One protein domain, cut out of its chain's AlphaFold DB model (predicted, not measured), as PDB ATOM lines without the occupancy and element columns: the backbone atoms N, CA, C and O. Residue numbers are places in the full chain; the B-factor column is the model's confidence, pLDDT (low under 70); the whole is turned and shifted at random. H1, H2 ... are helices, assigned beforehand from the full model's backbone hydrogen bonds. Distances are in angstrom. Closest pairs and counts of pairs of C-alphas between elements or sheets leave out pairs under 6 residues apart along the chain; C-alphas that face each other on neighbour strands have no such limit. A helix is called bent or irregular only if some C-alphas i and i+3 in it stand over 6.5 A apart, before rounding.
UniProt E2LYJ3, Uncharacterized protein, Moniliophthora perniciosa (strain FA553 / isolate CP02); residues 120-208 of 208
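AT A GLANCE: This is residues 120 to 208 of the 208 residues of an uncharacterized protein of Moniliophthora perniciosa (strain FA553 / isolate CP02) (UniProt E2LYJ3). One long helix, H3, runs along the longest axis, with the short helix H2 folded back near its first end. The unnamed stretches at both ends of the printed part, residues 120 to 135 and 184 to 208, lie largely to one side of H3, and residues 191 to 192 of the second make a short antiparallel pairing with residues 141 to 142 of the link from H1 to H2; the small turn H1 lies away from H3, and the tail, residues 203 to 208, sticks out. The printed part has 89 residues, with three named helices in the order H1, H2, H3 and no named strand; the class is all helix, though under half of the residues, 38, are in named elements. It is only just compact, close to loose, with a radius of gyration of the C-alphas of 14.4 A, and spans 46 by 30 by 21 A.

IN THESE COORDINATES: H3, residues 158 to 183, measures 34.0 A from C-alpha 158 at (5.942, -29.490, -40.406) to C-alpha 183 at (-5.713, -57.962, -54.813). It has a kink of 46 degrees near residue 177. H2 is residues 146 to 153, 9.5 A. H1, residues 136 to 139, begins at C-alpha 136 at (-21.726, -38.205, -39.745) and is only just irregular, its end C-alphas 6.9 A apart.

HOW THE PARTS SIT: H3 and H2 are close but not clearly touching; their closest C-alphas, those of Leu 161 and His 153, are 7.5 A apart. They run opposite ways at a shallow tilt of 19 degrees. H1 is apart from both. O i to N i+4 pairs within hydrogen-bond range number 19 of 22 in H3 and 3 of 4 in H2; H1 is too short for such a pair.

THE WHOLE: The C-alphas farthest apart, of Phe 156 and Phe 208, are 47.6 A apart. The printed part has no cut. The link from H2 to H3 is tight, that from H1 to H2 short. Mean pLDDT of the printed part is 70.0; 38 residues are under 70, among them 136 to 158 and 203 to 208.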
ATOM      1  N   ILE A 120       0.020 -36.497 -31.677       68.62
ATOM      2  CA  ILE A 120      -0.665 -37.790 -31.452       68.62
ATOM      3  C   ILE A 120      -1.158 -38.406 -32.768       68.62
ATOM      4  O   ILE A 120      -0.563 -39.374 -33.226       68.62
ATOM      5  N   GLU A 121      -2.173 -37.817 -33.401       79.12
ATOM      6  CA  GLU A 121      -2.804 -38.313 -34.633       79.12
ATOM      7  C   GLU A 121      -2.999 -37.166 -35.640       79.12
ATOM      8  O   GLU A 121      -3.155 -36.020 -35.210       79.12
ATOM      9  N   PRO A 122      -3.021 -37.444 -36.959       76.69
ATOM     10  CA  PRO A 122      -3.370 -36.438 -37.959       76.69
ATOM     11  C   PRO A 122      -4.843 -36.014 -37.839       76.69
ATOM     12  O   PRO A 122      -5.689 -36.761 -37.335       76.69
ATOM     13  N   LEU A 123      -5.181 -34.827 -38.360       74.25
ATOM     14  CA  LEU A 123      -6.557 -34.311 -38.315       74.25
ATOM     15  C   LEU A 123      -7.550 -35.283 -38.983       74.25
ATOM     16  O   LEU A 123      -7.352 -35.683 -40.137       74.25
ATOM     17  N   ASN A 124      -8.666 -35.588 -38.311       77.06
ATOM     18  CA  ASN A 124      -9.846 -36.189 -38.946       77.06
ATOM     19  C   ASN A 124     -10.761 -35.103 -39.562       77.06
ATOM     20  O   ASN A 124     -10.424 -33.918 -39.538       77.06
ATOM     21  N   SER A 125     -11.917 -35.494 -40.113       78.00
ATOM     22  CA  SER A 125     -12.868 -34.577 -40.770       78.00
ATOM     23  C   SER A 125     -13.422 -33.453 -39.879       78.00
ATOM     24  O   SER A 125     -13.955 -32.477 -40.401       78.00
ATOM     25  N   GLN A 126     -13.281 -33.558 -38.557       82.19
ATOM     26  CA  GLN A 126     -13.733 -32.585 -37.560       82.19
ATOM     27  C   GLN A 126     -12.599 -32.121 -36.622       82.19
ATOM     28  O   GLN A 126     -12.846 -31.461 -35.611       82.19
ATOM     29  N   GLY A 127     -11.341 -32.466 -36.919       81.75
ATOM     30  CA  GLY A 127     -10.218 -32.237 -36.008       81.75
ATOM     31  C   GLY A 127     -10.364 -33.045 -34.712       81.75
ATOM     32  O   GLY A 127     -10.360 -34.274 -34.742       81.75
ATOM     33  N   ILE A 128     -10.484 -32.359 -33.572       83.44
ATOM     34  CA  ILE A 128     -10.700 -32.976 -32.244       83.44
ATOM     35  C   ILE A 128     -12.048 -32.593 -31.614       83.44
ATOM     36  O   ILE A 128     -12.310 -32.930 -30.462       83.44
ATOM     37  N   TRP A 129     -12.903 -31.872 -32.344       87.44
ATOM     38  CA  TRP A 129     -14.148 -31.324 -31.809       87.44
ATOM     39  C   TRP A 129     -15.341 -32.151 -32.269       87.44
ATOM     40  O   TRP A 129     -15.730 -32.088 -33.432       87.44
ATOM     41  N   ASN A 130     -15.942 -32.909 -31.352       86.31
ATOM     42  CA  ASN A 130     -17.204 -33.596 -31.605       86.31
ATOM     43  C   ASN A 130     -17.993 -33.816 -30.308       86.31
ATOM     44  O   ASN A 130     -17.420 -34.208 -29.294       86.31
ATOM     45  N   GLN A 131     -19.301 -33.579 -30.365       88.31
ATOM     46  CA  GLN A 131     -20.243 -33.725 -29.252       88.31
ATOM     47  C   GLN A 131     -21.117 -34.988 -29.331       88.31
ATOM     48  O   GLN A 131     -21.745 -35.365 -28.350       88.31
ATOM     49  N   GLU A 132     -21.205 -35.619 -30.499       84.50
ATOM     50  CA  GLU A 132     -22.079 -36.768 -30.727       84.50
ATOM     51  C   GLU A 132     -21.379 -38.071 -30.324       84.50
ATOM     52  O   GLU A 132     -20.185 -38.086 -30.041       84.50
ATOM     53  N   LEU A 133     -22.094 -39.192 -30.301       79.75
ATOM     54  CA  LEU A 133     -21.481 -40.525 -30.191       79.75
ATOM     55  C   LEU A 133     -21.438 -41.218 -31.559       79.75
ATOM     56  O   LEU A 133     -20.462 -41.884 -31.895       79.75
ATOM     57  N   SER A 134     -22.463 -40.985 -32.376       79.75
ATOM     58  CA  SER A 134     -22.625 -41.507 -33.732       79.75
ATOM     59  C   SER A 134     -22.657 -40.355 -34.733       79.75
ATOM     60  O   SER A 134     -23.724 -39.921 -35.153       79.75
ATOM     61  N   SER A 135     -21.490 -39.830 -35.081       73.12
ATOM     62  CA  SER A 135     -21.415 -38.682 -35.984       73.12
ATOM     63  C   SER A 135     -21.462 -39.076 -37.454       73.12
ATOM     64  O   SER A 135     -21.015 -40.170 -37.826       73.12
ATOM     65  N   ASP A 136     -21.838 -38.113 -38.292       69.00
ATOM     66  CA  ASP A 136     -21.726 -38.205 -39.745       69.00
ATOM     67  C   ASP A 136     -20.346 -38.728 -40.176       69.00
ATOM     68  O   ASP A 136     -19.289 -38.287 -39.706       69.00
ATOM     69  N   TRP A 137     -20.376 -39.746 -41.039       65.94
ATOM     70  CA  TRP A 137     -19.207 -40.422 -41.621       65.94
ATOM     71  C   TRP A 137     -18.230 -40.999 -40.579       65.94
ATOM     72  O   TRP A 137     -17.048 -41.201 -40.860       65.94
ATOM     73  N   SER A 138     -18.710 -41.261 -39.357       62.88
ATOM     74  CA  SER A 138     -17.971 -41.880 -38.244       62.88
ATOM     75  C   SER A 138     -16.604 -41.248 -37.938       62.88
ATOM     76  O   SER A 138     -15.707 -41.947 -37.469       62.88
ATOM     77  N   ARG A 139     -16.417 -39.945 -38.216       55.28
ATOM     78  CA  ARG A 139     -15.140 -39.216 -38.005       55.28
ATOM     79  C   ARG A 139     -13.950 -39.863 -38.710       55.28
ATOM     80  O   ARG A 139     -12.813 -39.756 -38.246       55.28
ATOM     81  N   ARG A 140     -14.213 -40.583 -39.801       62.97
ATOM     82  CA  ARG A 140     -13.173 -41.300 -40.531       62.97
ATOM     83  C   ARG A 140     -12.146 -40.311 -41.067       62.97
ATOM     84  O   ARG A 140     -12.466 -39.184 -41.458       62.97
ATOM     85  N   GLN A 141     -10.890 -40.733 -41.052       61.97
ATOM     86  CA  GLN A 141      -9.853 -40.026 -41.776       61.97
ATOM     87  C   GLN A 141     -10.011 -40.418 -43.238       61.97
ATOM     88  O   GLN A 141      -9.774 -41.563 -43.615       61.97
ATOM     89  N   LEU A 142     -10.439 -39.465 -44.059       58.66
ATOM     90  CA  LEU A 142     -10.371 -39.625 -45.503       58.66
ATOM     91  C   LEU A 142      -8.906 -39.832 -45.886       58.66
ATOM     92  O   LEU A 142      -8.057 -38.995 -45.545       58.66
ATOM     93  N   VAL A 143      -8.632 -40.901 -46.634       60.81
ATOM     94  CA  VAL A 143      -7.354 -41.119 -47.326       60.81
ATOM     95  C   VAL A 143      -7.335 -40.178 -48.537       60.81
ATOM     96  O   VAL A 143      -7.397 -40.570 -49.697       60.81
ATOM     97  N   LEU A 144      -7.375 -38.877 -48.246       56.50
ATOM     98  CA  LEU A 144      -7.278 -37.806 -49.228       56.50
ATOM     99  C   LEU A 144      -5.831 -37.728 -49.728       56.50
ATOM    100  O   LEU A 144      -4.908 -37.880 -48.922       56.50
ATOM    101  N   PRO A 145      -5.608 -37.404 -51.014       54.41
ATOM    102  CA  PRO A 145      -4.278 -37.111 -51.513       54.41
ATOM    103  C   PRO A 145      -3.634 -36.028 -50.653       54.41
ATOM    104  O   PRO A 145      -4.224 -34.968 -50.418       54.41
ATOM    105  N   LEU A 146      -2.405 -36.301 -50.221       53.84
ATOM    106  CA  LEU A 146      -1.561 -35.407 -49.434       53.84
ATOM    107  C   LEU A 146      -1.610 -33.959 -49.952       53.84
ATOM    108  O   LEU A 146      -1.710 -33.027 -49.164       53.84
ATOM    109  N   TRP A 147      -1.668 -33.778 -51.276       48.38
ATOM    110  CA  TRP A 147      -1.743 -32.485 -51.955       48.38
ATOM    111  C   TRP A 147      -2.947 -31.603 -51.554       48.38
ATOM    112  O   TRP A 147      -2.772 -30.410 -51.312       48.38
ATOM    113  N   SER A 148      -4.151 -32.166 -51.392       51.41
ATOM    114  CA  SER A 148      -5.342 -31.393 -50.985       51.41
ATOM    115  C   SER A 148      -5.226 -30.890 -49.547       51.41
ATOM    116  O   SER A 148      -5.684 -29.796 -49.219       51.41
ATOM    117  N   ARG A 149      -4.560 -31.668 -48.683       55.41
ATOM    118  CA  ARG A 149      -4.208 -31.233 -47.327       55.41
ATOM    119  C   ARG A 149      -3.042 -30.251 -47.352       55.41
ATOM    120  O   ARG A 149      -3.076 -29.299 -46.586       55.41
ATOM    121  N   CYS A 150      -2.072 -30.420 -48.246       52.50
ATOM    122  CA  CYS A 150      -0.933 -29.530 -48.459       52.50
ATOM    123  C   CYS A 150      -1.337 -28.118 -48.905       52.50
ATOM    124  O   CYS A 150      -0.760 -27.166 -48.416       52.50
ATOM    125  N   ILE A 151      -2.368 -27.893 -49.719       51.97
ATOM    126  CA  ILE A 151      -2.761 -26.497 -50.034       51.97
ATOM    127  C   ILE A 151      -3.174 -25.723 -48.762       51.97
ATOM    128  O   ILE A 151      -2.934 -24.522 -48.654       51.97
ATOM    129  N   ILE A 152      -3.704 -26.428 -47.757       50.88
ATOM    130  CA  ILE A 152      -4.041 -25.880 -46.436       50.88
ATOM    131  C   ILE A 152      -2.834 -25.941 -45.465       50.88
ATOM    132  O   ILE A 152      -2.662 -25.040 -44.645       50.88
ATOM    133  N   HIS A 153      -1.973 -26.965 -45.561       51.25
ATOM    134  CA  HIS A 153      -0.903 -27.281 -44.593       51.25
ATOM    135  C   HIS A 153       0.527 -26.905 -45.014       51.25
ATOM    136  O   HIS A 153       1.347 -26.618 -44.144       51.25
ATOM    137  N   SER A 154       0.840 -26.876 -46.313       49.09
ATOM    138  CA  SER A 154       2.146 -26.509 -46.895       49.09
ATOM    139  C   SER A 154       2.575 -25.099 -46.536       49.09
ATOM    140  O   SER A 154       3.751 -24.775 -46.660       49.09
ATOM    141  N   PHE A 155       1.648 -24.269 -46.069       51.28
ATOM    142  CA  PHE A 155       1.989 -22.953 -45.574       51.28
ATOM    143  C   PHE A 155       2.334 -22.921 -44.080       51.28
ATOM    144  O   PHE A 155       2.897 -21.914 -43.660       51.28
ATOM    145  N   PHE A 156       2.028 -23.947 -43.262       54.28
ATOM    146  CA  PHE A 156       1.891 -23.673 -41.827       54.28
ATOM    147  C   PHE A 156       2.472 -24.642 -40.785       54.28
ATOM    148  O   PHE A 156       2.888 -24.092 -39.771       54.28
ATOM    149  N   PHE A 157       2.597 -25.973 -40.950       64.12
ATOM    150  CA  PHE A 157       3.190 -26.818 -39.878       64.12
ATOM    151  C   PHE A 157       3.855 -28.117 -40.369       64.12
ATOM    152  O   PHE A 157       3.193 -28.994 -40.921       64.12
ATOM    153  N   VAL A 158       5.160 -28.271 -40.100       69.44
ATOM    154  CA  VAL A 158       5.942 -29.490 -40.406       69.44
ATOM    155  C   VAL A 158       5.446 -30.692 -39.594       69.44
ATOM    156  O   VAL A 158       5.333 -31.787 -40.136       69.44
ATOM    157  N   ASP A 159       5.076 -30.489 -38.329       70.75
ATOM    158  CA  ASP A 159       4.658 -31.572 -37.428       70.75
ATOM    159  C   ASP A 159       3.426 -32.340 -37.935       70.75
ATOM    160  O   ASP A 159       3.394 -33.567 -37.858       70.75
ATOM    161  N   GLU A 160       2.435 -31.650 -38.506       73.12
ATOM    162  CA  GLU A 160       1.233 -32.304 -39.047       73.12
ATOM    163  C   GLU A 160       1.538 -33.090 -40.325       73.12
ATOM    164  O   GLU A 160       1.034 -34.196 -40.521       73.12
ATOM    165  N   LEU A 161       2.421 -32.564 -41.180       74.69
ATOM    166  CA  LEU A 161       2.890 -33.294 -42.356       74.69
ATOM    167  C   LEU A 161       3.626 -34.580 -41.953       74.69
ATOM    168  O   LEU A 161       3.441 -35.623 -42.583       74.69
ATOM    169  N   MET A 162       4.423 -34.521 -40.884       78.19
ATOM    170  CA  MET A 162       5.116 -35.688 -40.335       78.19
ATOM    171  C   MET A 162       4.129 -36.713 -39.766       78.19
ATOM    172  O   MET A 162       4.289 -37.906 -40.024       78.19
ATOM    173  N   LEU A 163       3.083 -36.276 -39.053       77.88
ATOM    174  CA  LEU A 163       2.028 -37.166 -38.547       77.88
ATOM    175  C   LEU A 163       1.249 -37.839 -39.680       77.88
ATOM    176  O   LEU A 163       0.987 -39.037 -39.612       77.88
ATOM    177  N   LEU A 164       0.928 -37.099 -40.740       78.62
ATOM    178  CA  LEU A 164       0.226 -37.642 -41.900       78.62
ATOM    179  C   LEU A 164       1.094 -38.631 -42.687       78.62
ATOM    180  O   LEU A 164       0.625 -39.712 -43.036       78.62
ATOM    181  N   THR A 165       2.363 -38.290 -42.921       78.94
ATOM    182  CA  THR A 165       3.329 -39.183 -43.583       78.94
ATOM    183  C   THR A 165       3.487 -40.471 -42.784       78.94
ATOM    184  O   THR A 165       3.423 -41.564 -43.341       78.94
ATOM    185  N   ARG A 166       3.612 -40.342 -41.460       82.00
ATOM    186  CA  ARG A 166       3.703 -41.477 -40.551       82.00
ATOM    187  C   ARG A 166       2.443 -42.341 -40.569       82.00
ATOM    188  O   ARG A 166       2.560 -43.554 -40.685       82.00
ATOM    189  N   SER A 167       1.259 -41.736 -40.496       81.12
ATOM    190  CA  SER A 167      -0.010 -42.468 -40.595       81.12
ATOM    191  C   SER A 167      -0.097 -43.248 -41.913       81.12
ATOM    192  O   SER A 167      -0.457 -44.421 -41.909       81.12
ATOM    193  N   GLY A 168       0.348 -42.651 -43.024       80.06
ATOM    194  CA  GLY A 168       0.455 -43.338 -44.313       80.06
ATOM    195  C   GLY A 168       1.413 -44.534 -44.293       80.06
ATOM    196  O   GLY A 168       1.089 -45.575 -44.858       80.06
ATOM    197  N   THR A 169       2.564 -44.423 -43.618       81.94
ATOM    198  CA  THR A 169       3.485 -45.563 -43.451       81.94
ATOM    199  C   THR A 169       2.926 -46.647 -42.529       81.94
ATOM    200  O   THR A 169       3.065 -47.821 -42.842       81.94
ATOM    201  N   GLU A 170       2.247 -46.273 -41.440       84.06
ATOM    202  CA  GLU A 170       1.608 -47.215 -40.506       84.06
ATOM    203  C   GLU A 170       0.438 -47.958 -41.170       84.06
ATOM    204  O   GLU A 170       0.193 -49.116 -40.866       84.06
ATOM    205  N   LEU A 171      -0.257 -47.319 -42.115       82.94
ATOM    206  CA  LEU A 171      -1.326 -47.929 -42.910       82.94
ATOM    207  C   LEU A 171      -0.808 -48.950 -43.939       82.94
ATOM    208  O   LEU A 171      -1.564 -49.812 -44.384       82.94
ATOM    209  N   ALA A 172       0.466 -48.864 -44.331       78.94
ATOM    210  CA  ALA A 172       1.033 -49.731 -45.362       78.94
ATOM    211  C   ALA A 172       1.157 -51.195 -44.910       78.94
ATOM    212  O   ALA A 172       1.015 -52.089 -45.741       78.94
ATOM    213  N   GLU A 173       1.393 -51.445 -43.617       76.25
ATOM    214  CA  GLU A 173       1.481 -52.800 -43.057       76.25
ATOM    215  C   GLU A 173       0.139 -53.550 -43.119       76.25
ATOM    216  O   GLU A 173       0.066 -54.533 -43.858       76.25
ATOM    217  N   PRO A 174      -0.955 -53.085 -42.479       70.75
ATOM    218  CA  PRO A 174      -2.253 -53.754 -42.595       70.75
ATOM    219  C   PRO A 174      -2.816 -53.696 -44.025       70.75
ATOM    220  O   PRO A 174      -3.532 -54.602 -44.458       70.75
ATOM    221  N   GLY A 175      -2.479 -52.656 -44.797       69.62
ATOM    222  CA  GLY A 175      -2.853 -52.543 -46.209       69.62
ATOM    223  C   GLY A 175      -2.178 -53.569 -47.119       69.62
ATOM    224  O   GLY A 175      -2.724 -53.887 -48.176       69.62
ATOM    225  N   LYS A 176      -1.018 -54.113 -46.730       74.69
ATOM    226  CA  LYS A 176      -0.369 -55.226 -47.433       74.69
ATOM    227  C   LYS A 176      -1.149 -56.521 -47.242       74.69
ATOM    228  O   LYS A 176      -1.365 -57.217 -48.224       74.69
ATOM    229  N   ASP A 177      -1.578 -56.817 -46.020       71.00
ATOM    230  CA  ASP A 177      -2.323 -58.045 -45.722       71.00
ATOM    231  C   ASP A 177      -3.712 -57.996 -46.368       71.00
ATOM    232  O   ASP A 177      -4.059 -58.875 -47.155       71.00
ATOM    233  N   THR A 178      -4.434 -56.883 -46.174       66.19
ATOM    234  CA  THR A 178      -5.748 -56.631 -46.798       66.19
ATOM    235  C   THR A 178      -5.692 -56.820 -48.314       66.19
ATOM    236  O   THR A 178      -6.549 -57.456 -48.916       66.19
ATOM    237  N   ALA A 179      -4.687 -56.241 -48.971       66.38
ATOM    238  CA  ALA A 179      -4.605 -56.311 -50.417       66.38
ATOM    239  C   ALA A 179      -3.849 -57.548 -50.928       66.38
ATOM    240  O   ALA A 179      -3.929 -57.803 -52.124       66.38
ATOM    241  N   ALA A 180      -3.195 -58.351 -50.084       68.44
ATOM    242  CA  ALA A 180      -2.762 -59.704 -50.436       68.44
ATOM    243  C   ALA A 180      -3.960 -60.661 -50.499       68.44
ATOM    244  O   ALA A 180      -4.050 -61.444 -51.440       68.44
ATOM    245  N   GLU A 181      -4.889 -60.545 -49.549       71.25
ATOM    246  CA  GLU A 181      -6.137 -61.317 -49.522       71.25
ATOM    247  C   GLU A 181      -7.055 -60.961 -50.702       71.25
ATOM    248  O   GLU A 181      -7.606 -61.851 -51.343       71.25
ATOM    249  N   GLU A 182      -7.153 -59.672 -51.041       72.19
ATOM    250  CA  GLU A 182      -8.121 -59.187 -52.038       72.19
ATOM    251  C   GLU A 182      -7.527 -58.957 -53.447       72.19
ATOM    252  O   GLU A 182      -8.215 -59.122 -54.454       72.19
ATOM    253  N   TYR A 183      -6.253 -58.546 -53.566       71.06
ATOM    254  CA  TYR A 183      -5.713 -57.962 -54.813       71.06
ATOM    255  C   TYR A 183      -4.259 -58.341 -55.181       71.06
ATOM    256  O   TYR A 183      -3.734 -57.803 -56.161       71.06
ATOM    257  N   ASN A 184      -3.577 -59.215 -54.430       64.31
ATOM    258  CA  ASN A 184      -2.134 -59.500 -54.548       64.31
ATOM    259  C   ASN A 184      -1.207 -58.252 -54.608       64.31
ATOM    260  O   ASN A 184      -0.211 -58.243 -55.336       64.31
ATOM    261  N   ASN A 185      -1.507 -57.171 -53.877       60.53
ATOM    262  CA  ASN A 185      -0.642 -55.973 -53.772       60.53
ATOM    263  C   ASN A 185      -0.836 -55.287 -52.402       60.53
ATOM    264  O   ASN A 185      -1.556 -55.824 -51.584       60.53
ATOM    265  N   ALA A 186      -0.229 -54.130 -52.119       61.09
ATOM    266  CA  ALA A 186      -0.561 -53.284 -50.968       61.09
ATOM    267  C   ALA A 186      -1.492 -52.143 -51.407       61.09
ATOM    268  O   ALA A 186      -1.168 -51.404 -52.343       61.09
ATOM    269  N   ARG A 187      -2.650 -51.984 -50.752       69.12
ATOM    270  CA  ARG A 187      -3.609 -50.900 -51.033       69.12
ATOM    271  C   ARG A 187      -4.294 -50.419 -49.758       69.12
ATOM    272  O   ARG A 187      -4.474 -51.172 -48.813       69.12
ATOM    273  N   ALA A 188      -4.723 -49.163 -49.783       70.88
ATOM    274  CA  ALA A 188      -5.681 -48.605 -48.839       70.88
ATOM    275  C   ALA A 188      -6.866 -48.019 -49.617       70.88
ATOM    276  O   ALA A 188      -6.695 -47.527 -50.737       70.88
ATOM    277  N   HIS A 189      -8.057 -48.073 -49.025       78.06
ATOM    278  CA  HIS A 189      -9.280 -47.519 -49.608       78.06
ATOM    279  C   HIS A 189      -9.514 -46.076 -49.137       78.06
ATOM    280  O   HIS A 189      -8.724 -45.505 -48.393       78.06
ATOM    281  N   HIS A 190     -10.600 -45.451 -49.596       77.62
ATOM    282  CA  HIS A 190     -10.861 -44.014 -49.440       77.62
ATOM    283  C   HIS A 190     -10.956 -43.504 -47.983       77.62
ATOM    284  O   HIS A 190     -10.935 -42.292 -47.763       77.62
ATOM    285  N   ASN A 191     -11.046 -44.392 -46.990       79.19
ATOM    286  CA  ASN A 191     -11.236 -44.067 -45.581       79.19
ATOM    287  C   ASN A 191     -10.379 -44.965 -44.675       79.19
ATOM    288  O   ASN A 191     -10.230 -46.152 -44.938       79.19
ATOM    289  N   THR A 192      -9.889 -44.397 -43.572       80.69
ATOM    290  CA  THR A 192      -9.220 -45.115 -42.479       80.69
ATOM    291  C   THR A 192      -9.642 -44.561 -41.105       80.69
ATOM    292  O   THR A 192     -10.422 -43.602 -41.004       80.69
ATOM    293  N   LYS A 193      -9.163 -45.182 -40.022       82.50
ATOM    294  CA  LYS A 193      -9.462 -44.841 -38.618       82.50
ATOM    295  C   LYS A 193      -8.180 -44.830 -37.774       82.50
ATOM    296  O   LYS A 193      -7.086 -45.099 -38.265       82.50
ATOM    297  N   ILE A 194      -8.323 -44.570 -36.473       85.25
ATOM    298  CA  ILE A 194      -7.215 -44.600 -35.496       85.25
ATOM    299  C   ILE A 194      -6.514 -45.970 -35.389       85.25
ATOM    300  O   ILE A 194      -5.414 -46.050 -34.850       85.25
ATOM    301  N   TRP A 195      -7.151 -47.027 -35.907       86.38
ATOM    302  CA  TRP A 195      -6.642 -48.401 -35.957       86.38
ATOM    303  C   TRP A 195      -5.931 -48.750 -37.267       86.38
ATOM    304  O   TRP A 195      -5.476 -49.872 -37.423       86.38
ATOM    305  N   ARG A 196      -5.831 -47.796 -38.206       85.38
ATOM    306  CA  ARG A 196      -5.230 -48.003 -39.535       85.38
ATOM    307  C   ARG A 196      -5.924 -49.100 -40.354       85.38
ATOM    308  O   ARG A 196      -5.286 -49.804 -41.127       85.38
ATOM    309  N   ASP A 197      -7.246 -49.196 -40.234       81.88
ATOM    310  CA  ASP A 197      -8.046 -50.068 -41.095       81.88
ATOM    311  C   ASP A 197      -7.836 -49.677 -42.569       81.88
ATOM    312  O   ASP A 197      -7.996 -48.501 -42.927       81.88
ATOM    313  N   ALA A 198      -7.483 -50.655 -43.407       81.19
ATOM    314  CA  ALA A 198      -7.258 -50.479 -44.845       81.19
ATOM    315  C   ALA A 198      -8.327 -51.161 -45.719       81.19
ATOM    316  O   ALA A 198      -8.340 -50.953 -46.936       81.19
ATOM    317  N   ALA A 199      -9.219 -51.949 -45.112       79.94
ATOM    318  CA  ALA A 199     -10.270 -52.692 -45.797       79.94
ATOM    319  C   ALA A 199     -11.275 -51.775 -46.523       79.94
ATOM    320  O   ALA A 199     -11.482 -50.625 -46.116       79.94
ATOM    321  N   PRO A 200     -11.922 -52.268 -47.595       79.38
ATOM    322  CA  PRO A 200     -13.077 -51.604 -48.182       79.38
ATOM    323  C   PRO A 200     -14.177 -51.357 -47.134       79.38
ATOM    324  O   PRO A 200     -14.402 -52.173 -46.243       79.38
ATOM    325  N   ILE A 201     -14.891 -50.235 -47.243       76.50
ATOM    326  CA  ILE A 201     -16.006 -49.891 -46.350       76.50
ATOM    327  C   ILE A 201     -17.216 -49.407 -47.155       76.50
ATOM    328  O   ILE A 201     -17.108 -49.209 -48.361       76.50
ATOM    329  N   ASP A 202     -18.343 -49.172 -46.474       74.50
ATOM    330  CA  ASP A 202     -19.589 -48.655 -47.058       74.50
ATOM    331  C   ASP A 202     -20.156 -49.590 -48.153       74.50
ATOM    332  O   ASP A 202     -20.384 -49.198 -49.295       74.50
ATOM    333  N   SER A 203     -20.395 -50.851 -47.764       65.25
ATOM    334  CA  SER A 203     -20.999 -51.913 -48.592       65.25
ATOM    335  C   SER A 203     -20.175 -52.368 -49.801       65.25
ATOM    336  O   SER A 203     -20.731 -52.809 -50.800       65.25
ATOM    337  N   ALA A 204     -18.850 -52.346 -49.695       61.00
ATOM    338  CA  ALA A 204     -17.935 -52.880 -50.704       61.00
ATOM    339  C   ALA A 204     -17.868 -54.427 -50.757       61.00
ATOM    340  O   ALA A 204     -16.841 -54.992 -51.125       61.00
ATOM    341  N   PHE A 205     -18.954 -55.113 -50.394       53.19
ATOM    342  CA  PHE A 205     -19.102 -56.534 -50.685       53.19
ATOM    343  C   PHE A 205     -19.423 -56.687 -52.173       53.19
ATOM    344  O   PHE A 205     -20.416 -56.146 -52.659       53.19
ATOM    345  N   HIS A 206     -18.581 -57.424 -52.889       47.09
ATOM    346  CA  HIS A 206     -18.980 -58.071 -54.129       47.09
ATOM    347  C   HIS A 206     -19.419 -59.487 -53.760       47.09
ATOM    348  O   HIS A 206     -18.678 -60.198 -53.087       47.09
ATOM    349  N   ASP A 207     -20.643 -59.852 -54.130       34.12
ATOM    350  CA  ASP A 207     -21.177 -61.199 -53.944       34.12
ATOM    351  C   ASP A 207     -20.194 -62.248 -54.507       34.12
ATOM    352  O   ASP A 207     -19.807 -62.159 -55.677       34.12
ATOM    353  N   PHE A 208     -19.811 -63.235 -53.687       42.16
ATOM    354  CA  PHE A 208     -19.200 -64.495 -54.127       42.16
ATOM    355  C   PHE A 208     -20.188 -65.637 -53.890       42.16
ATOM    356  O   PHE A 208     -20.742 -65.703 -52.766       42.16
TER     357      PHE A 208